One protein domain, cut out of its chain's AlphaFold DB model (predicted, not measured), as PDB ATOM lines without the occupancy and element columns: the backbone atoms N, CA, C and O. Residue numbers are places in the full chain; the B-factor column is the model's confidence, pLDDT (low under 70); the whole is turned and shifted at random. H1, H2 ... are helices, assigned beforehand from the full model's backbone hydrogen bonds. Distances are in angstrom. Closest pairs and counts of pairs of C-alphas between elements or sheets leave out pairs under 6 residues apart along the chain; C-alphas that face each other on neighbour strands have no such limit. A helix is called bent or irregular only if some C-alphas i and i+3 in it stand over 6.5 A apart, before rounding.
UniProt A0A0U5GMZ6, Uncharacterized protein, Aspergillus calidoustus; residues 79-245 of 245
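Overview. This is residues 79 to 245 of the 245 residues of an uncharacterized protein of Aspergillus calidoustus (UniProt A0A0U5GMZ6). Three long helices, H1, H2 and H5, run side by side as an up-and-down bundle, and H6 packs along H5 on the side away from H1 and H2. At one end of this rod the short helices H3 and H4 make the turn from H2 to H5; at the other end a long link joins H1 to H2, and its residues 117 to 122 stick out. The printed part has 167 residues with six named helices, H1 to H6 in order, and no named strand: the class is all helix. It is loose, with a radius of gyration of the C-alphas of 20.9 A, and spans 71 by 32 by 21 A.

Along the chain. Find C-alpha 79 at (248.197, 376.356, 402.646); from there H1 runs to residue 108, 43.4 A away. H2, residues 126 to 163, is the longest helix by residues and measures 55.2 A from C-alpha 126 at (290.714, 383.009, 361.654). Next come H3, residues 165 to 173, and H4, residues 177 to 181. H5, residues 187 to 218, covers 45.8 A and is neither bent nor irregular, but only just: C-alphas 200 and 203 are 6.1 A apart. H6, residues 223 to 244, covers 31.5 A and ends at C-alpha 244, (241.417, 369.828, 377.077).

Arrangement. Begin with H5, the hub, which touches H1, H2 and H6. Look at Ser 143 and Ala 206, the closest C-alphas of H2 and H5, 4.2 A apart; these helices run opposite ways at a shallow tilt of 20 degrees. H1 and H2 form a helical hairpin at a shallow tilt of 25 degrees, with the C-alphas of Ala 96 and Phe 147 closest at 4.7 A. H1 touches H5 with residues 89 to 103 alone, closest at the C-alphas of Ala 96 and Pro 203, 6.5 A; they run the same way at a shallow tilt of 28 degrees. H5 and H6 form another helical hairpin, at a shallow tilt of 12 degrees; H6 touches H5 with residues 224 to 232 alone, closest at the C-alphas of Gly 208 and Ala 225, 5.5 A. H6 is apart from H1 and H2. H3 and H5 are near each other, with 7 pairs of C-alphas within 10 A. H3 and H4 are close but not clearly touching, with the C-alphas of Phe 172 and Leu 180 closest at 7.8 A. In H1, H2, H3, H4 and H6 every O i to N i+4 pair is within hydrogen-bond range; in H5, 27 of 28 are.

Size, cuts and confidence. The C-alphas farthest apart are those of Asp 120 and Ser 174, 71.1 A. The printed part has no cut and ends at residue 245, the chain's last. The link from H1 to H2, residues 109 to 125, is long; the others are tight. The mean pLDDT of the printed part is 75.8; look for values under 70 at residue 79 and residues 116 to 119, 172 to 190 and 219 to 245.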
ATOM      1  N   ALA A  79     246.926 375.954 402.060       68.75
ATOM      2  CA  ALA A  79     248.197 376.356 402.646       68.75
ATOM      3  C   ALA A  79     249.397 375.600 402.055       68.75
ATOM      4  O   ALA A  79     250.401 376.234 401.722       68.75
ATOM      5  N   GLU A  80     249.296 374.282 401.882       71.19
ATOM      6  CA  GLU A  80     250.355 373.465 401.277       71.19
ATOM      7  C   GLU A  80     250.552 373.803 399.798       71.19
ATOM      8  O   GLU A  80     251.691 373.958 399.357       71.19
ATOM      9  N   TRP A  81     249.468 374.028 399.048       71.00
ATOM     10  CA  TRP A  81     249.543 374.520 397.667       71.00
ATOM     11  C   TRP A  81     250.263 375.860 397.574       71.00
ATOM     12  O   TRP A  81     251.151 376.052 396.741       71.00
ATOM     13  N   MET A  82     249.919 376.796 398.456       75.88
ATOM     14  CA  MET A  82     250.583 378.093 398.512       75.88
ATOM     15  C   MET A  82     252.066 377.951 398.866       75.88
ATOM     16  O   MET A  82     252.903 378.598 398.236       75.88
ATOM     17  N   ASN A  83     252.408 377.088 399.826       78.62
ATOM     18  CA  ASN A  83     253.795 376.805 400.186       78.62
ATOM     19  C   ASN A  83     254.579 376.194 399.013       78.62
ATOM     20  O   ASN A  83     255.710 376.601 398.736       78.62
ATOM     21  N   TRP A  84     253.955 375.273 398.277       80.50
ATOM     22  CA  TRP A  84     254.524 374.700 397.063       80.50
ATOM     23  C   TRP A  84     254.807 375.778 396.012       80.50
ATOM     24  O   TRP A  84     255.929 375.853 395.515       80.50
ATOM     25  N   TYR A  85     253.853 376.679 395.739       79.19
ATOM     26  CA  TYR A  85     254.060 377.794 394.805       79.19
ATOM     27  C   TYR A  85     255.210 378.709 395.231       79.19
ATOM     28  O   TYR A  85     256.054 379.058 394.404       79.19
ATOM     29  N   TYR A  86     255.283 379.083 396.511       81.75
ATOM     30  CA  TYR A  86     256.396 379.889 397.019       81.75
ATOM     31  C   TYR A  86     257.741 379.193 396.821       81.75
ATOM     32  O   TYR A  86     258.676 379.808 396.308       81.75
ATOM     33  N   THR A  87     257.819 377.911 397.174       82.69
ATOM     34  CA  THR A  87     259.031 377.097 397.020       82.69
ATOM     35  C   THR A  87     259.435 376.994 395.550       82.69
ATOM     36  O   THR A  87     260.603 377.174 395.206       82.69
ATOM     37  N   PHE A  88     258.463 376.787 394.659       84.19
ATOM     38  CA  PHE A  88     258.672 376.746 393.217       84.19
ATOM     39  C   PHE A  88     259.253 378.063 392.681       84.19
ATOM     40  O   PHE A  88     260.293 378.050 392.021       84.19
ATOM     41  N   PHE A  89     258.647 379.213 392.992       85.12
ATOM     42  CA  PHE A  89     259.161 380.501 392.513       85.12
ATOM     43  C   PHE A  89     260.529 380.843 393.108       85.12
ATOM     44  O   PHE A  89     261.371 381.382 392.392       85.12
ATOM     45  N   GLN A  90     260.795 380.485 394.368       86.25
ATOM     46  CA  GLN A  90     262.131 380.614 394.957       86.25
ATOM     47  C   GLN A  90     263.169 379.763 394.217       86.25
ATOM     48  O   GLN A  90     264.266 380.250 393.937       86.25
ATOM     49  N   ALA A  91     262.822 378.529 393.842       82.06
ATOM     50  CA  ALA A  91     263.698 377.673 393.052       82.06
ATOM     51  C   ALA A  91     263.986 378.280 391.669       82.06
ATOM     52  O   ALA A  91     265.147 378.357 391.267       82.06
ATOM     53  N   VAL A  92     262.960 378.786 390.973       85.44
ATOM     54  CA  VAL A  92     263.125 379.474 389.679       85.44
ATOM     55  C   VAL A  92     264.025 380.704 389.822       85.44
ATOM     56  O   VAL A  92     264.956 380.863 389.039       85.44
ATOM     57  N   ILE A  93     263.808 381.535 390.848       88.69
ATOM     58  CA  ILE A  93     264.649 382.704 391.157       88.69
ATOM     59  C   ILE A  93     266.107 382.288 391.378       88.69
ATOM     60  O   ILE A  93     267.013 382.905 390.813       88.69
ATOM     61  N   GLY A  94     266.346 381.239 392.168       85.25
ATOM     62  CA  GLY A  94     267.688 380.729 392.451       85.25
ATOM     63  C   GLY A  94     268.402 380.236 391.193       85.25
ATOM     64  O   GLY A  94     269.499 380.700 390.878       85.25
ATOM     65  N   VAL A  95     267.753 379.351 390.431       87.38
ATOM     66  CA  VAL A  95     268.295 378.796 389.181       87.38
ATOM     67  C   VAL A  95     268.563 379.901 388.160       87.38
ATOM     68  O   VAL A  95     269.644 379.945 387.572       87.38
ATOM     69  N   ALA A  96     267.617 380.825 387.982       90.00
ATOM     70  CA  ALA A  96     267.754 381.934 387.049       90.00
ATOM     71  C   ALA A  96     268.879 382.896 387.444       90.00
ATOM     72  O   ALA A  96     269.645 383.321 386.583       90.00
ATOM     73  N   SER A  97     269.031 383.203 388.735       93.00
ATOM     74  CA  SER A  97     270.100 384.087 389.219       93.00
ATOM     75  C   SER A  97     271.486 383.493 388.970       93.00
ATOM     76  O   SER A  97     272.372 384.181 388.462       93.00
ATOM     77  N   ILE A  98     271.671 382.203 389.276       91.12
ATOM     78  CA  ILE A  98     272.943 381.502 389.047       91.12
ATOM     79  C   ILE A  98     273.233 381.404 387.544       91.12
ATOM     80  O   ILE A  98     274.333 381.744 387.105       91.12
ATOM     81  N   GLY A  99     272.242 380.994 386.746       88.00
ATOM     82  CA  GLY A  99     272.367 380.881 385.291       88.00
ATOM     83  C   GLY A  99     272.693 382.216 384.619       88.00
ATOM     84  O   GLY A  99     273.599 382.284 383.784       88.00
ATOM     85  N   ALA A 100     272.024 383.300 385.026       91.94
ATOM     86  CA  ALA A 100     272.321 384.654 384.564       91.94
ATOM     87  C   ALA A 100     273.737 385.094 384.971       91.94
ATOM     88  O   ALA A 100     274.477 385.612 384.141       91.94
ATOM     89  N   GLY A 101     274.153 384.855 386.217       92.00
ATOM     90  CA  GLY A 101     275.505 385.192 386.672       92.00
ATOM     91  C   GLY A 101     276.588 384.484 385.854       92.00
ATOM     92  O   GLY A 101     277.525 385.123 385.370       92.00
ATOM     93  N   PHE A 102     276.424 383.178 385.630       89.38
ATOM     94  CA  PHE A 102     277.366 382.381 384.847       89.38
ATOM     95  C   PHE A 102     277.430 382.835 383.385       89.38
ATOM     96  O   PHE A 102     278.505 383.155 382.880       89.38
ATOM     97  N   THR A 103     276.282 382.919 382.707       90.00
ATOM     98  CA  THR A 103     276.226 383.334 381.294       90.00
ATOM     99  C   THR A 103     276.776 384.743 381.094       90.00
ATOM    100  O   THR A 103     277.558 384.956 380.169       90.00
ATOM    101  N   PHE A 104     276.473 385.680 381.999       91.69
ATOM    102  CA  PHE A 104     277.049 387.025 381.980       91.69
ATOM    103  C   PHE A 104     278.574 386.996 382.084       91.69
ATOM    104  O   PHE A 104     279.253 387.613 381.265       91.69
ATOM    105  N   SER A 105     279.110 386.238 383.047       90.44
ATOM    106  CA  SER A 105     280.556 386.096 383.243       90.44
ATOM    107  C   SER A 105     281.251 385.580 381.983       90.44
ATOM    108  O   SER A 105     282.302 386.095 381.606       90.44
ATOM    109  N   VAL A 106     280.664 384.594 381.298       86.44
ATOM    110  CA  VAL A 106     281.239 384.031 380.067       86.44
ATOM    111  C   VAL A 106     281.161 385.025 378.901       86.44
ATOM    112  O   VAL A 106     282.113 385.132 378.133       86.44
ATOM    113  N   ILE A 107     280.076 385.798 378.782       88.31
ATOM    114  CA  ILE A 107     279.924 386.823 377.732       88.31
ATOM    115  C   ILE A 107     281.009 387.901 377.838       88.31
ATOM    116  O   ILE A 107     281.566 388.314 376.817       88.31
ATOM    117  N   VAL A 108     281.303 388.375 379.053       91.50
ATOM    118  CA  VAL A 108     282.286 389.453 379.268       91.50
ATOM    119  C   VAL A 108     283.730 388.959 379.259       91.50
ATOM    120  O   VAL A 108     284.644 389.752 379.046       91.50
ATOM    121  N   SER A 109     283.947 387.658 379.452       89.69
ATOM    122  CA  SER A 109     285.288 387.078 379.464       89.69
ATOM    123  C   SER A 109     285.855 386.909 378.045       89.69
ATOM    124  O   SER A 109     285.110 386.688 377.077       89.69
ATOM    125  N   PRO A 110     287.185 387.007 377.874       87.50
ATOM    126  CA  PRO A 110     287.835 386.525 376.666       87.50
ATOM    127  C   PRO A 110     287.658 385.002 376.601       87.50
ATOM    128  O   PRO A 110     288.037 384.284 377.520       87.50
ATOM    129  N   LEU A 111     287.026 384.527 375.529       84.56
ATOM    130  CA  LEU A 111     286.869 383.101 375.261       84.56
ATOM    131  C   LEU A 111     288.120 382.606 374.543       84.56
ATOM    132  O   LEU A 111     288.583 383.259 373.605       84.56
ATOM    133  N   GLU A 112     288.637 381.459 374.969       85.50
ATOM    134  CA  GLU A 112     289.680 380.763 374.225       85.50
ATOM    135  C   GLU A 112     289.150 380.340 372.842       85.50
ATOM    136  O   GLU A 112     287.943 380.133 372.669       85.50
ATOM    137  N   PRO A 113     290.018 380.256 371.822       79.25
ATOM    138  CA  PRO A 113     289.616 379.736 370.525       79.25
ATOM    139  C   PRO A 113     289.169 378.268 370.660       79.25
ATOM    140  O   PRO A 113     289.766 377.508 371.429       79.25
ATOM    141  N   PRO A 114     288.117 377.855 369.933       77.50
ATOM    142  CA  PRO A 114     287.561 376.515 370.056       77.50
ATOM    143  C   PRO A 114     288.600 375.445 369.674       77.50
ATOM    144  O   PRO A 114     289.384 375.653 368.742       77.50
ATOM    145  N   PRO A 115     288.613 374.282 370.357       71.00
ATOM    146  CA  PRO A 115     289.555 373.196 370.110       71.00
ATOM    147  C   PRO A 115     289.135 372.391 368.873       71.00
ATOM    148  O   PRO A 115     288.866 371.198 368.950       71.00
ATOM    149  N   SER A 116     289.021 373.037 367.719       64.31
ATOM    150  CA  SER A 116     288.819 372.342 366.453       64.31
ATOM    151  C   SER A 116     290.118 372.394 365.672       64.31
ATOM    152  O   SER A 116     290.445 373.412 365.069       64.31
ATOM    153  N   THR A 117     290.873 371.304 365.689       61.94
ATOM    154  CA  THR A 117     291.877 371.041 364.659       61.94
ATOM    155  C   THR A 117     291.133 370.420 363.485       61.94
ATOM    156  O   THR A 117     290.370 369.472 363.681       61.94
ATOM    157  N   ASN A 118     291.317 370.939 362.271       64.25
ATOM    158  CA  ASN A 118     290.812 370.248 361.084       64.25
ATOM    159  C   ASN A 118     291.410 368.829 361.031       64.25
ATOM    160  O   ASN A 118     292.452 368.576 361.638       64.25
ATOM    161  N   LEU A 119     290.783 367.907 360.290       68.25
ATOM    162  CA  LEU A 119     291.285 366.530 360.105       68.25
ATOM    163  C   LEU A 119     292.760 366.483 359.655       68.25
ATOM    164  O   LEU A 119     293.466 365.525 359.955       68.25
ATOM    165  N   ASP A 120     293.232 367.557 359.020       74.44
ATOM    166  CA  ASP A 120     294.599 367.725 358.522       74.44
ATOM    167  C   ASP A 120     295.579 368.313 359.559       74.44
ATOM    168  O   ASP A 120     296.714 368.658 359.231       74.44
ATOM    169  N   GLY A 121     295.155 368.493 360.815       75.44
ATOM    170  CA  GLY A 121     295.977 369.070 361.884       75.44
ATOM    171  C   GLY A 121     296.210 370.583 361.769       75.44
ATOM    172  O   GLY A 121     296.894 371.160 362.614       75.44
ATOM    173  N   GLN A 122     295.632 371.246 360.762       78.44
ATOM    174  CA  GLN A 122     295.699 372.698 360.624       78.44
ATOM    175  C   GLN A 122     294.604 373.407 361.438       78.44
ATOM    176  O   GLN A 122     293.468 372.922 361.500       78.44
ATOM    177  N   PRO A 123     294.918 374.569 362.040       74.50
ATOM    178  CA  PRO A 123     293.907 375.403 362.671       74.50
ATOM    179  C   PRO A 123     292.919 375.926 361.612       74.50
ATOM    180  O   PRO A 123     293.331 376.239 360.490       74.50
ATOM    181  N   PRO A 124     291.621 376.042 361.939       80.81
ATOM    182  CA  PRO A 124     290.633 376.621 361.044       80.81
ATOM    183  C   PRO A 124     290.981 378.084 360.748       80.81
ATOM    184  O   PRO A 124     291.601 378.742 361.592       80.81
ATOM    185  N   PRO A 125     290.568 378.613 359.582       85.62
ATOM    186  CA  PRO A 125     290.791 380.007 359.228       85.62
ATOM    187  C   PRO A 125     290.298 380.949 360.335       85.62
ATOM    188  O   PRO A 125     289.225 380.743 360.901       85.62
ATOM    189  N   GLU A 126     291.038 382.025 360.605       87.56
ATOM    190  CA  GLU A 126     290.714 383.009 361.654       87.56
ATOM    191  C   GLU A 126     289.278 383.563 361.532       87.56
ATOM    192  O   GLU A 126     288.573 383.760 362.527       87.56
ATOM    193  N   ALA A 127     288.798 383.742 360.297       86.69
ATOM    194  CA  ALA A 127     287.434 384.182 360.013       86.69
ATOM    195  C   ALA A 127     286.363 383.187 360.505       86.69
ATOM    196  O   ALA A 127     285.298 383.599 360.972       86.69
ATOM    197  N   GLU A 128     286.635 381.883 360.431       85.56
ATOM    198  CA  GLU A 128     285.724 380.839 360.903       85.56
ATOM    199  C   GLU A 128     285.720 380.751 362.430       85.56
ATOM    200  O   GLU A 128     284.644 380.723 363.033       85.56
ATOM    201  N   GLN A 129     286.897 380.834 363.059       84.06
ATOM    202  CA  GLN A 129     287.021 380.912 364.521       84.06
ATOM    203  C   GLN A 129     286.243 382.109 365.079       84.06
ATOM    204  O   GLN A 129     285.432 381.971 365.996       84.06
ATOM    205  N   THR A 130     286.412 383.281 364.463       87.06
ATOM    206  CA  THR A 130     285.693 384.505 364.844       87.06
ATOM    207  C   THR A 130     284.179 384.330 364.709       87.06
ATOM    208  O   THR A 130     283.412 384.739 365.585       87.06
ATOM    209  N   ARG A 131     283.715 383.684 363.631       87.31
ATOM    210  CA  ARG A 131     282.288 383.405 363.420       87.31
ATOM    211  C   ARG A 131     281.722 382.468 364.489       87.31
ATOM    212  O   ARG A 131     280.625 382.735 364.985       87.31
ATOM    213  N   GLN A 132     282.443 381.409 364.851       85.50
ATOM    214  CA  GLN A 132     282.029 380.469 365.898       85.50
ATOM    215  C   GLN A 132     281.958 381.161 367.262       85.50
ATOM    216  O   GLN A 132     280.923 381.092 367.925       85.50
ATOM    217  N   LEU A 133     282.987 381.926 367.637       87.31
ATOM    218  CA  LEU A 133     282.999 382.698 368.884       87.31
ATOM    219  C   LEU A 133     281.837 383.700 368.958       87.31
ATOM    220  O   LEU A 133     281.167 383.800 369.987       87.31
ATOM    221  N   ASN A 134     281.539 384.402 367.861       89.38
ATOM    222  CA  ASN A 134     280.389 385.307 367.790       89.38
ATOM    223  C   ASN A 134     279.051 384.568 367.947       89.38
ATOM    224  O   ASN A 134     278.130 385.084 368.583       89.38
ATOM    225  N   HIS A 135     278.934 383.358 367.395       86.31
ATOM    226  CA  HIS A 135     277.742 382.531 367.555       86.31
ATOM    227  C   HIS A 135     277.560 382.064 369.007       86.31
ATOM    228  O   HIS A 135     276.478 382.247 369.566       86.31
ATOM    229  N   VAL A 136     278.628 381.572 369.643       87.81
ATOM    230  CA  VAL A 136     278.651 381.189 371.066       87.81
ATOM    231  C   VAL A 136     278.229 382.366 371.946       87.81
ATOM    232  O   VAL A 136     277.302 382.233 372.745       87.81
ATOM    233  N   ARG A 137     278.832 383.547 371.743       87.88
ATOM    234  CA  ARG A 137     278.467 384.776 372.467       87.88
ATOM    235  C   ARG A 137     276.992 385.122 372.287       87.88
ATOM    236  O   ARG A 137     276.326 385.443 373.262       87.88
ATOM    237  N   ARG A 138     276.454 385.020 371.068       87.75
ATOM    238  CA  ARG A 138     275.034 385.292 370.803       87.75
ATOM    239  C   ARG A 138     274.116 384.318 371.543       87.75
ATOM    240  O   ARG A 138     273.142 384.767 372.142       87.75
ATOM    241  N   CYS A 139     274.414 383.021 371.518       86.62
ATOM    242  CA  CYS A 139     273.617 382.015 372.223       86.62
ATOM    243  C   CYS A 139     273.664 382.217 373.744       86.62
ATOM    244  O   CYS A 139     272.621 382.173 374.396       86.62
ATOM    245  N   LEU A 140     274.837 382.538 374.298       88.25
ATOM    246  CA  LEU A 140     274.972 382.884 375.714       88.25
ATOM    247  C   LEU A 140     274.214 384.163 376.073       88.25
ATOM    248  O   LEU A 140     273.543 384.182 377.098       88.25
ATOM    249  N   SER A 141     274.236 385.198 375.228       90.50
ATOM    250  CA  SER A 141     273.447 386.420 375.445       90.50
ATOM    251  C   SER A 141     271.943 386.154 375.433       90.50
ATOM    252  O   SER A 141     271.213 386.721 376.243       90.50
ATOM    253  N   ILE A 142     271.464 385.274 374.547       86.69
ATOM    254  CA  ILE A 142     270.058 384.844 374.535       86.69
ATOM    255  C   ILE A 142     269.729 384.079 375.820       86.69
ATOM    256  O   ILE A 142     268.724 384.370 376.462       86.69
ATOM    257  N   SER A 143     270.587 383.138 376.221       89.19
ATOM    258  CA  SER A 143     270.430 382.378 377.465       89.19
ATOM    259  C   SER A 143     270.373 383.301 378.687       89.19
ATOM    260  O   SER A 143     269.456 383.196 379.500       89.19
ATOM    261  N   TRP A 144     271.285 384.272 378.762       94.38
ATOM    262  CA  TRP A 144     271.317 385.293 379.803       94.38
ATOM    263  C   TRP A 144     270.010 386.089 379.870       94.38
ATOM    264  O   TRP A 144     269.407 386.192 380.938       94.38
ATOM    265  N   LEU A 145     269.527 386.595 378.729       90.88
ATOM    266  CA  LEU A 145     268.258 387.326 378.657       90.88
ATOM    267  C   LEU A 145     267.074 386.475 379.132       90.88
ATOM    268  O   LEU A 145     266.212 386.980 379.849       90.88
ATOM    269  N   LEU A 146     267.033 385.190 378.768       87.69
ATOM    270  CA  LEU A 146     265.976 384.270 379.195       87.69
ATOM    271  C   LEU A 146     266.020 383.994 380.702       87.69
ATOM    272  O   LEU A 146     264.966 383.948 381.337       87.69
ATOM    273  N   PHE A 147     267.212 383.880 381.295       90.31
ATOM    274  CA  PHE A 147     267.352 383.789 382.748       90.31
ATOM    275  C   PHE A 147     266.897 385.073 383.450       90.31
ATOM    276  O   PHE A 147     266.118 385.005 384.398       90.31
ATOM    277  N   VAL A 148     267.295 386.253 382.965       92.62
ATOM    278  CA  VAL A 148     266.834 387.536 383.529       92.62
ATOM    279  C   VAL A 148     265.312 387.675 383.421       92.62
ATOM    280  O   VAL A 148     264.659 388.098 384.376       92.62
ATOM    281  N   LEU A 149     264.726 387.271 382.292       86.56
ATOM    282  CA  LEU A 149     263.279 387.289 382.101       86.56
ATOM    283  C   LEU A 149     262.570 386.311 383.048       86.56
ATOM    284  O   LEU A 149     261.550 386.663 383.636       86.56
ATOM    285  N   SER A 150     263.134 385.117 383.244       88.38
ATOM    286  CA  SER A 150     262.643 384.139 384.218       88.38
ATOM    287  C   SER A 150     262.660 384.695 385.644       88.38
ATOM    288  O   SER A 150     261.673 384.555 386.365       88.38
ATOM    289  N   LEU A 151     263.734 385.389 386.026       90.00
ATOM    290  CA  LEU A 151     263.880 386.022 387.335       90.00
ATOM    291  C   LEU A 151     262.820 387.108 387.567       90.00
ATOM    292  O   LEU A 151     262.148 387.118 388.604       90.00
ATOM    293  N   ALA A 152     262.656 388.008 386.594       87.88
ATOM    294  CA  ALA A 152     261.660 389.076 386.650       87.88
ATOM    295  C   ALA A 152     260.237 388.506 386.725       87.88
ATOM    296  O   ALA A 152     259.425 388.949 387.541       87.88
ATOM    297  N   TRP A 153     259.961 387.477 385.920       87.81
ATOM    298  CA  TRP A 153     258.683 386.779 385.916       87.81
ATOM    299  C   TRP A 153     258.380 386.125 387.263       87.81
ATOM    300  O   TRP A 153     257.342 386.404 387.858       87.81
ATOM    301  N   ALA A 154     259.295 385.298 387.774       87.19
ATOM    302  CA  ALA A 154     259.111 384.577 389.028       87.19
ATOM    303  C   ALA A 154     258.925 385.529 390.216       87.19
ATOM    304  O   ALA A 154     258.060 385.301 391.060       87.19
ATOM    305  N   SER A 155     259.668 386.640 390.239       87.25
ATOM    306  CA  SER A 155     259.517 387.684 391.261       87.25
ATOM    307  C   SER A 155     258.139 388.352 391.195       87.25
ATOM    308  O   SER A 155     257.466 388.499 392.215       87.25
ATOM    309  N   SER A 156     257.682 388.715 389.992       85.75
ATOM    310  CA  SER A 156     256.357 389.313 389.779       85.75
ATOM    311  C   SER A 156     255.218 388.354 390.146       85.75
ATOM    312  O   SER A 156     254.258 388.740 390.821       85.75
ATOM    313  N   ALA A 157     255.340 387.081 389.760       83.50
ATOM    314  CA  ALA A 157     254.368 386.043 390.079       83.50
ATOM    315  C   ALA A 157     254.279 385.801 391.593       83.50
ATOM    316  O   ALA A 157     253.178 385.806 392.145       83.50
ATOM    317  N   ALA A 158     255.420 385.690 392.281       83.62
ATOM    318  CA  ALA A 158     255.466 385.547 393.734       83.62
ATOM    319  C   ALA A 158     254.809 386.737 394.457       83.62
ATOM    320  O   ALA A 158     254.017 386.541 395.379       83.62
ATOM    321  N   LEU A 159     255.068 387.971 394.005       83.88
ATOM    322  CA  LEU A 159     254.416 389.172 394.541       83.88
ATOM    323  C   LEU A 159     252.906 389.166 394.293       83.88
ATOM    324  O   LEU A 159     252.131 389.491 395.189       83.88
ATOM    325  N   THR A 160     252.477 388.775 393.094       81.38
ATOM    326  CA  THR A 160     251.055 388.707 392.732       81.38
ATOM    327  C   THR A 160     250.314 387.690 393.596       81.38
ATOM    328  O   THR A 160     249.234 387.992 394.106       81.38
ATOM    329  N   ILE A 161     250.909 386.515 393.806       81.19
ATOM    330  CA  ILE A 161     250.374 385.467 394.679       81.19
ATOM    331  C   ILE A 161     250.310 385.953 396.124       81.19
ATOM    332  O   ILE A 161     249.286 385.773 396.777       81.19
ATOM    333  N   ASN A 162     251.352 386.624 396.613       83.75
ATOM    334  CA  ASN A 162     251.364 387.159 397.970       83.75
ATOM    335  C   ASN A 162     250.292 388.236 398.181       83.75
ATOM    336  O   ASN A 162     249.536 388.174 399.150       83.75
ATOM    337  N   ASN A 163     250.150 389.168 397.235       82.56
ATOM    338  CA  ASN A 163     249.144 390.232 397.292       82.56
ATOM    339  C   ASN A 163     247.706 389.700 397.208       82.56
ATOM    340  O   ASN A 163     246.787 390.323 397.734       82.56
ATOM    341  N   ASN A 164     247.503 388.554 396.556       80.00
ATOM    342  CA  ASN A 164     246.189 387.929 396.398       80.00
ATOM    343  C   ASN A 164     246.016 386.673 397.261       80.00
ATOM    344  O   ASN A 164     245.073 385.915 397.031       80.00
ATOM    345  N   LYS A 165     246.883 386.454 398.260       80.38
ATOM    346  CA  LYS A 165     246.951 385.211 399.042       80.38
ATOM    347  C   LYS A 165     245.588 384.770 399.570       80.38
ATOM    348  O   LYS A 165     245.217 383.620 399.372       80.38
ATOM    349  N   THR A 166     244.825 385.683 400.169       78.19
ATOM    350  CA  THR A 166     243.494 385.380 400.720       78.19
ATOM    351  C   THR A 166     242.513 384.926 399.640       78.19
ATOM    352  O   THR A 166     241.866 383.903 399.806       78.19
ATOM    353  N   ARG A 167     242.460 385.620 398.494       76.31
ATOM    354  CA  ARG A 167     241.570 385.251 397.376       76.31
ATOM    355  C   ARG A 167     241.956 383.916 396.749       76.31
ATOM    356  O   ARG A 167     241.091 383.141 396.366       76.31
ATOM    357  N   VAL A 168     243.256 383.662 396.621       73.38
ATOM    358  CA  VAL A 168     243.771 382.394 396.096       73.38
ATOM    359  C   VAL A 168     243.412 381.253 397.050       73.38
ATOM    360  O   VAL A 168     242.892 380.237 396.600       73.38
ATOM    361  N   MET A 169     243.597 381.447 398.360       74.44
ATOM    362  CA  MET A 169     243.190 380.480 399.385       74.44
ATOM    363  C   MET A 169     241.683 380.218 399.355       74.44
ATOM    364  O   MET A 169     241.294 379.065 399.265       74.44
ATOM    365  N   GLU A 170     240.843 381.255 399.292       75.44
ATOM    366  CA  GLU A 170     239.382 381.108 399.172       75.44
ATOM    367  C   GLU A 170     238.963 380.280 397.946       75.44
ATOM    368  O   GLU A 170     238.024 379.486 398.021       75.44
ATOM    369  N   ILE A 171     239.658 380.434 396.813       70.75
ATOM    370  CA  ILE A 171     239.399 379.643 395.603       70.75
ATOM    371  C   ILE A 171     239.764 378.171 395.833       70.75
ATOM    372  O   ILE A 171     238.956 377.301 395.504       70.75
ATOM    373  N   PHE A 172     240.932 377.894 396.420       69.81
ATOM    374  CA  PHE A 172     241.381 376.530 396.720       69.81
ATOM    375  C   PHE A 172     240.531 375.846 397.803       69.81
ATOM    376  O   PHE A 172     240.180 374.679 397.655       69.81
ATOM    377  N   ASP A 173     240.143 376.576 398.848       68.25
ATOM    378  CA  ASP A 173     239.323 376.070 399.955       68.25
ATOM    379  C   ASP A 173     237.861 375.853 399.565       68.25
ATOM    380  O   ASP A 173     237.133 375.143 400.252       68.25
ATOM    381  N   SER A 174     237.414 376.408 398.433       65.38
ATOM    382  CA  SER A 174     236.032 376.245 397.984       65.38
ATOM    383  C   SER A 174     235.658 374.817 397.552       65.38
ATOM    384  O   SER A 174     234.488 374.629 397.216       65.38
ATOM    385  N   ALA A 175     236.614 373.865 397.576       53.78
ATOM    386  CA  ALA A 175     236.539 372.386 397.639       53.78
ATOM    387  C   ALA A 175     235.390 371.658 396.913       53.78
ATOM    388  O   ALA A 175     235.121 370.486 397.156       53.78
ATOM    389  N   ASN A 176     234.721 372.317 395.980       59.81
ATOM    390  CA  ASN A 176     233.800 371.703 395.057       59.81
ATOM    391  C   ASN A 176     234.623 371.462 393.797       59.81
ATOM    392  O   ASN A 176     234.928 372.414 393.077       59.81
ATOM    393  N   TRP A 177     235.014 370.215 393.533       57.00
ATOM    394  CA  TRP A 177     235.719 369.840 392.301       57.00
ATOM    395  C   TRP A 177     234.995 370.363 391.050       57.00
ATOM    396  O   TRP A 177     235.627 370.883 390.138       57.00
ATOM    397  N   ASP A 178     233.663 370.416 391.092       59.47
ATOM    398  CA  ASP A 178     232.794 371.065 390.102       59.47
ATOM    399  C   ASP A 178     233.034 372.573 389.900       59.47
ATOM    400  O   ASP A 178     232.781 373.119 388.822       59.47
ATOM    401  N   ARG A 179     233.463 373.291 390.942       57.19
ATOM    402  CA  ARG A 179     233.876 374.702 390.876       57.19
ATOM    403  C   ARG A 179     235.344 374.861 390.534       57.19
ATOM    404  O   ARG A 179     235.683 375.914 390.024       57.19
ATOM    405  N   LEU A 180     236.186 373.863 390.789       54.09
ATOM    406  CA  LEU A 180     237.594 373.874 390.395       54.09
ATOM    407  C   LEU A 180     237.743 373.550 388.902       54.09
ATOM    408  O   LEU A 180     238.502 374.216 388.210       54.09
ATOM    409  N   TYR A 181     236.912 372.649 388.374       57.31
ATOM    410  CA  TYR A 181     236.798 372.346 386.945       57.31
ATOM    411  C   TYR A 181     236.158 373.512 386.169       57.31
ATOM    412  O   TYR A 181     236.723 374.009 385.196       57.31
ATOM    413  N   ARG A 182     235.062 374.098 386.685       58.81
ATOM    414  CA  ARG A 182     234.587 375.426 386.224       58.81
ATOM    415  C   ARG A 182     235.576 376.553 386.543       58.81
ATOM    416  O   ARG A 182     235.542 377.613 385.928       58.81
ATOM    417  N   GLY A 183     236.468 376.320 387.493       52.03
ATOM    418  CA  GLY A 183     237.506 377.225 387.966       52.03
ATOM    419  C   GLY A 183     238.743 377.209 387.080       52.03
ATOM    420  O   GLY A 183     239.443 378.208 387.041       52.03
ATOM    421  N   LEU A 184     238.972 376.175 386.268       53.41
ATOM    422  CA  LEU A 184     239.925 376.259 385.160       53.41
ATOM    423  C   LEU A 184     239.499 377.326 384.139       53.41
ATOM    424  O   LEU A 184     240.348 377.920 383.484       53.41
ATOM    425  N   HIS A 185     238.196 377.629 384.056       55.69
ATOM    426  CA  HIS A 185     237.674 378.779 383.308       55.69
ATOM    427  C   HIS A 185     237.692 380.080 384.129       55.69
ATOM    428  O   HIS A 185     237.363 381.145 383.605       55.69
ATOM    429  N   ASN A 186     238.082 380.034 385.409       64.75
ATOM    430  CA  ASN A 186     238.358 381.238 386.176       64.75
ATOM    431  C   ASN A 186     239.672 381.836 385.648       64.75
ATOM    432  O   ASN A 186     240.721 381.183 385.730       64.75
ATOM    433  N   PRO A 187     239.652 383.079 385.138       67.25
ATOM    434  CA  PRO A 187     240.829 383.710 384.550       67.25
ATOM    435  C   PRO A 187     242.024 383.758 385.510       67.25
ATOM    436  O   PRO A 187     243.162 383.765 385.052       67.25
ATOM    437  N   LEU A 188     241.796 383.733 386.830       66.50
ATOM    438  CA  LEU A 188     242.868 383.709 387.824       66.50
ATOM    439  C   LEU A 188     243.642 382.377 387.841       66.50
ATOM    440  O   LEU A 188     244.869 382.387 387.844       66.50
ATOM    441  N   MET A 189     242.950 381.235 387.834       66.12
ATOM    442  CA  MET A 189     243.596 379.910 387.851       66.12
ATOM    443  C   MET A 189     244.269 379.608 386.512       66.12
ATOM    444  O   MET A 189     245.368 379.049 386.472       66.12
ATOM    445  N   LEU A 190     243.659 380.051 385.408       69.56
ATOM    446  CA  LEU A 190     244.293 380.008 384.095       69.56
ATOM    447  C   LEU A 190     245.563 380.873 384.072       69.56
ATOM    448  O   LEU A 190     246.600 380.427 383.588       69.56
ATOM    449  N   ALA A 191     245.520 382.076 384.652       70.62
ATOM    450  CA  ALA A 191     246.694 382.938 384.762       70.62
ATOM    451  C   ALA A 191     247.795 382.318 385.638       70.62
ATOM    452  O   ALA A 191     248.959 382.363 385.251       70.62
ATOM    453  N   LEU A 192     247.453 381.695 386.771       71.19
ATOM    454  CA  LEU A 192     248.415 381.028 387.658       71.19
ATOM    455  C   LEU A 192     249.057 379.798 387.007       71.19
ATOM    456  O   LEU A 192     250.277 379.631 387.065       71.19
ATOM    457  N   SER A 193     248.265 378.953 386.348       70.75
ATOM    458  CA  SER A 193     248.781 377.776 385.633       70.75
ATOM    459  C   SER A 193     249.655 378.183 384.443       70.75
ATOM    460  O   SER A 193     250.773 377.684 384.306       70.75
ATOM    461  N   THR A 194     249.224 379.178 383.660       75.94
ATOM    462  CA  THR A 194     250.034 379.781 382.589       75.94
ATOM    463  C   THR A 194     251.321 380.376 383.153       75.94
ATOM    464  O   THR A 194     252.397 380.168 382.598       75.94
ATOM    465  N   ALA A 195     251.250 381.065 384.294       72.88
ATOM    466  CA  ALA A 195     252.423 381.649 384.929       72.88
ATOM    467  C   ALA A 195     253.425 380.610 385.414       72.88
ATOM    468  O   ALA A 195     254.632 380.826 385.297       72.88
ATOM    469  N   THR A 196     252.932 379.480 385.912       74.69
ATOM    470  CA  THR A 196     253.763 378.343 386.318       74.69
ATOM    471  C   THR A 196     254.460 377.747 385.105       74.69
ATOM    472  O   THR A 196     255.676 377.579 385.109       74.69
ATOM    473  N   LEU A 197     253.711 377.514 384.027       76.00
ATOM    474  CA  LEU A 197     254.242 376.965 382.786       76.00
ATOM    475  C   LEU A 197     255.306 377.879 382.162       76.00
ATOM    476  O   LEU A 197     256.394 377.415 381.832       76.00
ATOM    477  N   VAL A 198     255.047 379.185 382.076       78.19
ATOM    478  CA  VAL A 198     256.046 380.176 381.634       78.19
ATOM    479  C   VAL A 198     257.271 380.163 382.555       78.19
ATOM    480  O   VAL A 198     258.403 380.195 382.073       78.19
ATOM    481  N   GLY A 199     257.054 380.048 383.869       73.06
ATOM    482  CA  GLY A 199     258.113 379.935 384.871       73.06
ATOM    483  C   GLY A 199     259.007 378.704 384.699       73.06
ATOM    484  O   GLY A 199     260.197 378.800 384.973       73.06
ATOM    485  N   ILE A 200     258.470 377.582 384.206       75.81
ATOM    486  CA  ILE A 200     259.237 376.368 383.878       75.81
ATOM    487  C   ILE A 200     259.948 376.522 382.530       75.81
ATOM    488  O   ILE A 200     261.123 376.174 382.392       75.81
ATOM    489  N   LEU A 201     259.254 377.049 381.521       80.06
ATOM    490  CA  LEU A 201     259.765 377.087 380.152       80.06
ATOM    491  C   LEU A 201     260.916 378.070 379.970       80.06
ATOM    492  O   LEU A 201     261.845 377.767 379.225       80.06
ATOM    493  N   LEU A 202     260.887 379.227 380.635       80.88
ATOM    494  CA  LEU A 202     261.944 380.230 380.488       80.88
ATOM    495  C   LEU A 202     263.330 379.700 380.918       80.88
ATOM    496  O   LEU A 202     264.248 379.775 380.097       80.88
ATOM    497  N   PRO A 203     263.509 379.096 382.113       79.25
ATOM    498  CA  PRO A 203     264.754 378.421 382.479       79.25
ATOM    499  C   PRO A 203     265.139 377.304 381.511       79.25
ATOM    500  O   PRO A 203     266.297 377.217 381.115       79.25
ATOM    501  N   VAL A 204     264.188 376.462 381.094       79.38
ATOM    502  CA  VAL A 204     264.468 375.344 380.175       79.38
ATOM    503  C   VAL A 204     264.993 375.853 378.832       79.38
ATOM    504  O   VAL A 204     266.001 375.353 378.334       79.38
ATOM    505  N   MET A 205     264.372 376.892 378.266       77.12
ATOM    506  CA  MET A 205     264.852 377.538 377.043       77.12
ATOM    507  C   MET A 205     266.216 378.207 377.246       77.12
ATOM    508  O   MET A 205     267.069 378.130 376.361       77.12
ATOM    509  N   ALA A 206     266.456 378.818 378.412       82.50
ATOM    510  CA  ALA A 206     267.755 379.391 378.748       82.50
ATOM    511  C   ALA A 206     268.848 378.312 378.769       82.50
ATOM    512  O   ALA A 206     269.896 378.489 378.142       82.50
ATOM    513  N   PHE A 207     268.591 377.164 379.402       80.81
ATOM    514  CA  PHE A 207     269.502 376.021 379.378       80.81
ATOM    515  C   PHE A 207     269.699 375.462 377.970       80.81
ATOM    516  O   PHE A 207     270.832 375.164 377.600       80.81
ATOM    517  N   GLY A 208     268.642 375.387 377.157       77.56
ATOM    518  CA  GLY A 208     268.741 374.996 375.749       77.56
ATOM    519  C   GLY A 208     269.676 375.908 374.949       77.56
ATOM    520  O   GLY A 208     270.564 375.423 374.250       77.56
ATOM    521  N   ALA A 209     269.550 377.228 375.110       78.56
ATOM    522  CA  ALA A 209     270.433 378.199 374.463       78.56
ATOM    523  C   ALA A 209     271.893 378.091 374.950       78.56
ATOM    524  O   ALA A 209     272.822 378.195 374.151       78.56
ATOM    525  N   SER A 210     272.105 377.826 376.244       81.81
ATOM    526  CA  SER A 210     273.440 377.558 376.799       81.81
ATOM    527  C   SER A 210     274.045 376.256 376.260       81.81
ATOM    528  O   SER A 210     275.218 376.230 375.892       81.81
ATOM    529  N   ALA A 211     273.255 375.185 376.155       80.50
ATOM    530  CA  ALA A 211     273.700 373.910 375.592       80.50
ATOM    531  C   ALA A 211     274.109 374.057 374.119       80.50
ATOM    532  O   ALA A 211     275.121 373.500 373.697       80.50
ATOM    533  N   GLU A 212     273.370 374.860 373.351       78.06
ATOM    534  CA  GLU A 212     273.717 375.182 371.967       78.06
ATOM    535  C   GLU A 212     275.018 375.987 371.865       78.06
ATOM    536  O   GLU A 212     275.829 375.738 370.973       78.06
ATOM    537  N   ALA A 213     275.270 376.902 372.805       81.50
ATOM    538  CA  ALA A 213     276.544 377.612 372.876       81.50
ATOM    539  C   ALA A 213     277.720 376.649 373.117       81.50
ATOM    540  O   ALA A 213     278.735 376.734 372.431       81.50
ATOM    541  N   VAL A 214     277.569 375.689 374.037       80.88
ATOM    542  CA  VAL A 214     278.585 374.651 374.289       80.88
ATOM    543  C   VAL A 214     278.787 373.775 373.053       80.88
ATOM    544  O   VAL A 214     279.924 373.502 372.673       80.88
ATOM    545  N   ARG A 215     277.700 373.385 372.377       78.50
ATOM    546  CA  ARG A 215     277.749 372.606 371.133       78.50
ATOM    547  C   ARG A 215     278.539 373.332 370.048       78.50
ATOM    548  O   ARG A 215     279.423 372.743 369.433       78.50
ATOM    549  N   ALA A 216     278.217 374.604 369.826       79.06
ATOM    550  CA  ALA A 216     278.904 375.445 368.857       79.06
ATOM    551  C   ALA A 216     280.393 375.607 369.188       79.06
ATOM    552  O   ALA A 216     281.209 375.647 368.275       79.06
ATOM    553  N   TYR A 217     280.738 375.656 370.477       79.56
ATOM    554  CA  TYR A 217     282.121 375.752 370.936       79.56
ATOM    555  C   TYR A 217     282.913 374.444 370.758       79.56
ATOM    556  O   TYR A 217     284.091 374.478 370.423       79.56
ATOM    557  N   GLN A 218     282.280 373.287 370.969       77.81
ATOM    558  CA  GLN A 218     282.940 371.974 370.914       77.81
ATOM    559  C   GLN A 218     282.903 371.301 369.532       77.81
ATOM    560  O   GLN A 218     283.539 370.267 369.346       77.81
ATOM    561  N   GLY A 219     282.136 371.824 368.571       65.81
ATOM    562  CA  GLY A 219     282.023 371.239 367.229       65.81
ATOM    563  C   GLY A 219     281.308 369.874 367.161       65.81
ATOM    564  O   GLY A 219     281.388 369.202 366.137       65.81
ATOM    565  N   GLY A 220     280.608 369.448 368.222       60.78
ATOM    566  CA  GLY A 220     279.935 368.139 368.320       60.78
ATOM    567  C   GLY A 220     278.434 368.130 367.969       60.78
ATOM    568  O   GLY A 220     277.781 369.174 367.875       60.78
ATOM    569  N   THR A 221     277.852 366.932 367.800       51.56
ATOM    570  CA  THR A 221     276.402 366.720 367.609       51.56
ATOM    571  C   THR A 221     275.642 366.791 368.941       51.56
ATOM    572  O   THR A 221     275.856 366.018 369.872       51.56
ATOM    573  N   GLY A 222     274.740 367.772 369.032       50.69
ATOM    574  CA  GLY A 222     274.067 368.212 370.257       50.69
ATOM    575  C   GLY A 222     272.873 367.360 370.675       50.69
ATOM    576  O   GLY A 222     271.730 367.801 370.581       50.69
ATOM    577  N   LEU A 223     273.138 366.172 371.211       57.34
ATOM    578  CA  LEU A 223     272.108 365.326 371.824       57.34
ATOM    579  C   LEU A 223     271.411 366.044 373.002       57.34
ATOM    580  O   LEU A 223     270.205 365.913 373.180       57.34
ATOM    581  N   ALA A 224     272.136 366.894 373.739       55.53
ATOM    582  CA  ALA A 224     271.604 367.655 374.873       55.53
ATOM    583  C   ALA A 224     270.550 368.711 374.480       55.53
ATOM    584  O   ALA A 224     269.536 368.839 375.163       55.53
ATOM    585  N   ALA A 225     270.746 369.437 373.372       53.44
ATOM    586  CA  ALA A 225     269.777 370.431 372.897       53.44
ATOM    587  C   ALA A 225     268.491 369.763 372.385       53.44
ATOM    588  O   ALA A 225     267.393 370.238 372.663       53.44
ATOM    589  N   ILE A 226     268.624 368.619 371.706       57.28
ATOM    590  CA  ILE A 226     267.489 367.814 371.236       57.28
ATOM    591  C   ILE A 226     266.700 367.254 372.424       57.28
ATOM    592  O   ILE A 226     265.478 367.355 372.436       57.28
ATOM    593  N   VAL A 227     267.381 366.722 373.444       62.75
ATOM    594  CA  VAL A 227     266.731 366.192 374.652       62.75
ATOM    595  C   VAL A 227     266.028 367.300 375.435       62.75
ATOM    596  O   VAL A 227     264.890 367.100 375.845       62.75
ATOM    597  N   LEU A 228     266.639 368.482 375.586       59.66
ATOM    598  CA  LEU A 228     266.019 369.625 376.273       59.66
ATOM    599  C   LEU A 228     264.807 370.186 375.517       59.66
ATOM    600  O   LEU A 228     263.791 370.492 376.140       59.66
ATOM    601  N   LEU A 229     264.880 370.285 374.185       57.94
ATOM    602  CA  LEU A 229     263.748 370.704 373.353       57.94
ATOM    603  C   LEU A 229     262.625 369.663 373.352       57.94
ATOM    604  O   LEU A 229     261.458 370.037 373.452       57.94
ATOM    605  N   ALA A 230     262.958 368.371 373.292       62.78
ATOM    606  CA  ALA A 230     261.985 367.288 373.381       62.78
ATOM    607  C   ALA A 230     261.292 367.271 374.750       62.78
ATOM    608  O   ALA A 230     260.067 367.192 374.799       62.78
ATOM    609  N   LEU A 231     262.045 367.442 375.845       68.88
ATOM    610  CA  LEU A 231     261.498 367.568 377.199       68.88
ATOM    611  C   LEU A 231     260.568 368.777 377.316       68.88
ATOM    612  O   LEU A 231     259.421 368.620 377.731       68.88
ATOM    613  N   GLY A 232     261.009 369.957 376.870       62.28
ATOM    614  CA  GLY A 232     260.182 371.166 376.870       62.28
ATOM    615  C   GLY A 232     258.895 371.011 376.050       62.28
ATOM    616  O   GLY A 232     257.816 371.368 376.524       62.28
ATOM    617  N   ALA A 233     258.983 370.410 374.859       59.94
ATOM    618  CA  ALA A 233     257.827 370.125 374.011       59.94
ATOM    619  C   ALA A 233     256.876 369.102 374.650       59.94
ATOM    620  O   ALA A 233     255.665 369.298 374.623       59.94
ATOM    621  N   SER A 234     257.398 368.042 375.275       63.88
ATOM    622  CA  SER A 234     256.566 367.046 375.959       63.88
ATOM    623  C   SER A 234     255.851 367.609 377.192       63.88
ATOM    624  O   SER A 234     254.681 367.297 377.396       63.88
ATOM    625  N   ILE A 235     256.487 368.513 377.950       67.94
ATOM    626  CA  ILE A 235     255.844 369.230 379.066       67.94
ATOM    627  C   ILE A 235     254.713 370.131 378.547       67.94
ATOM    628  O   ILE A 235     253.624 370.144 379.118       67.94
ATOM    629  N   LEU A 236     254.939 370.839 377.435       61.34
ATOM    630  CA  LEU A 236     253.926 371.671 376.775       61.34
ATOM    631  C   LEU A 236     252.729 370.858 376.265       61.34
ATOM    632  O   LEU A 236     251.585 371.244 376.498       61.34
ATOM    633  N   VAL A 237     252.982 369.734 375.590       61.84
ATOM    634  CA  VAL A 237     251.930 368.848 375.071       61.84
ATOM    635  C   VAL A 237     251.143 368.215 376.215       61.84
ATOM    636  O   VAL A 237     249.918 368.222 376.169       61.84
ATOM    637  N   MET A 238     251.813 367.728 377.265       58.22
ATOM    638  CA  MET A 238     251.142 367.162 378.440       58.22
ATOM    639  C   MET A 238     250.235 368.193 379.116       58.22
ATOM    640  O   MET A 238     249.091 367.889 379.441       58.22
ATOM    641  N   PHE A 239     250.713 369.428 379.272       54.75
ATOM    642  CA  PHE A 239     249.911 370.509 379.831       54.75
ATOM    643  C   PHE A 239     248.706 370.859 378.950       54.75
ATOM    644  O   PHE A 239     247.602 371.012 379.463       54.75
ATOM    645  N   TRP A 240     248.886 370.938 377.627       63.34
ATOM    646  CA  TRP A 240     247.781 371.180 376.696       63.34
ATOM    647  C   TRP A 240     246.729 370.064 376.752       63.34
ATOM    648  O   TRP A 240     245.538 370.359 376.810       63.34
ATOM    649  N   VAL A 241     247.150 368.795 376.795       55.81
ATOM    650  CA  VAL A 241     246.235 367.650 376.936       55.81
ATOM    651  C   VAL A 241     245.454 367.739 378.249       55.81
ATOM    652  O   VAL A 241     244.238 367.596 378.233       55.81
ATOM    653  N   LEU A 242     246.118 368.060 379.363       50.81
ATOM    654  CA  LEU A 242     245.464 368.230 380.667       50.81
ATOM    655  C   LEU A 242     244.463 369.395 380.713       50.81
ATOM    656  O   LEU A 242     243.555 369.368 381.534       50.81
ATOM    657  N   GLN A 243     244.606 370.414 379.858       45.81
ATOM    658  CA  GLN A 243     243.640 371.516 379.761       45.81
ATOM    659  C   GLN A 243     242.409 371.195 378.899       45.81
ATOM    660  O   GLN A 243     241.419 371.917 378.991       45.81
ATOM    661  N   ASN A 244     242.476 370.172 378.039       49.56
ATOM    662  CA  ASN A 244     241.417 369.828 377.077       49.56
ATOM    663  C   ASN A 244     240.695 368.506 377.400       49.56
ATOM    664  O   ASN A 244     239.836 368.088 376.621       49.56
ATOM    665  N   LEU A 245     241.056 367.853 378.509       48.47
ATOM    666  CA  LEU A 245     240.376 366.684 379.080       48.47
ATOM    667  C   LEU A 245     239.418 367.106 380.193       48.47
ATOM    668  O   LEU A 245     238.349 366.474 380.293       48.47
TER     669      LEU A 245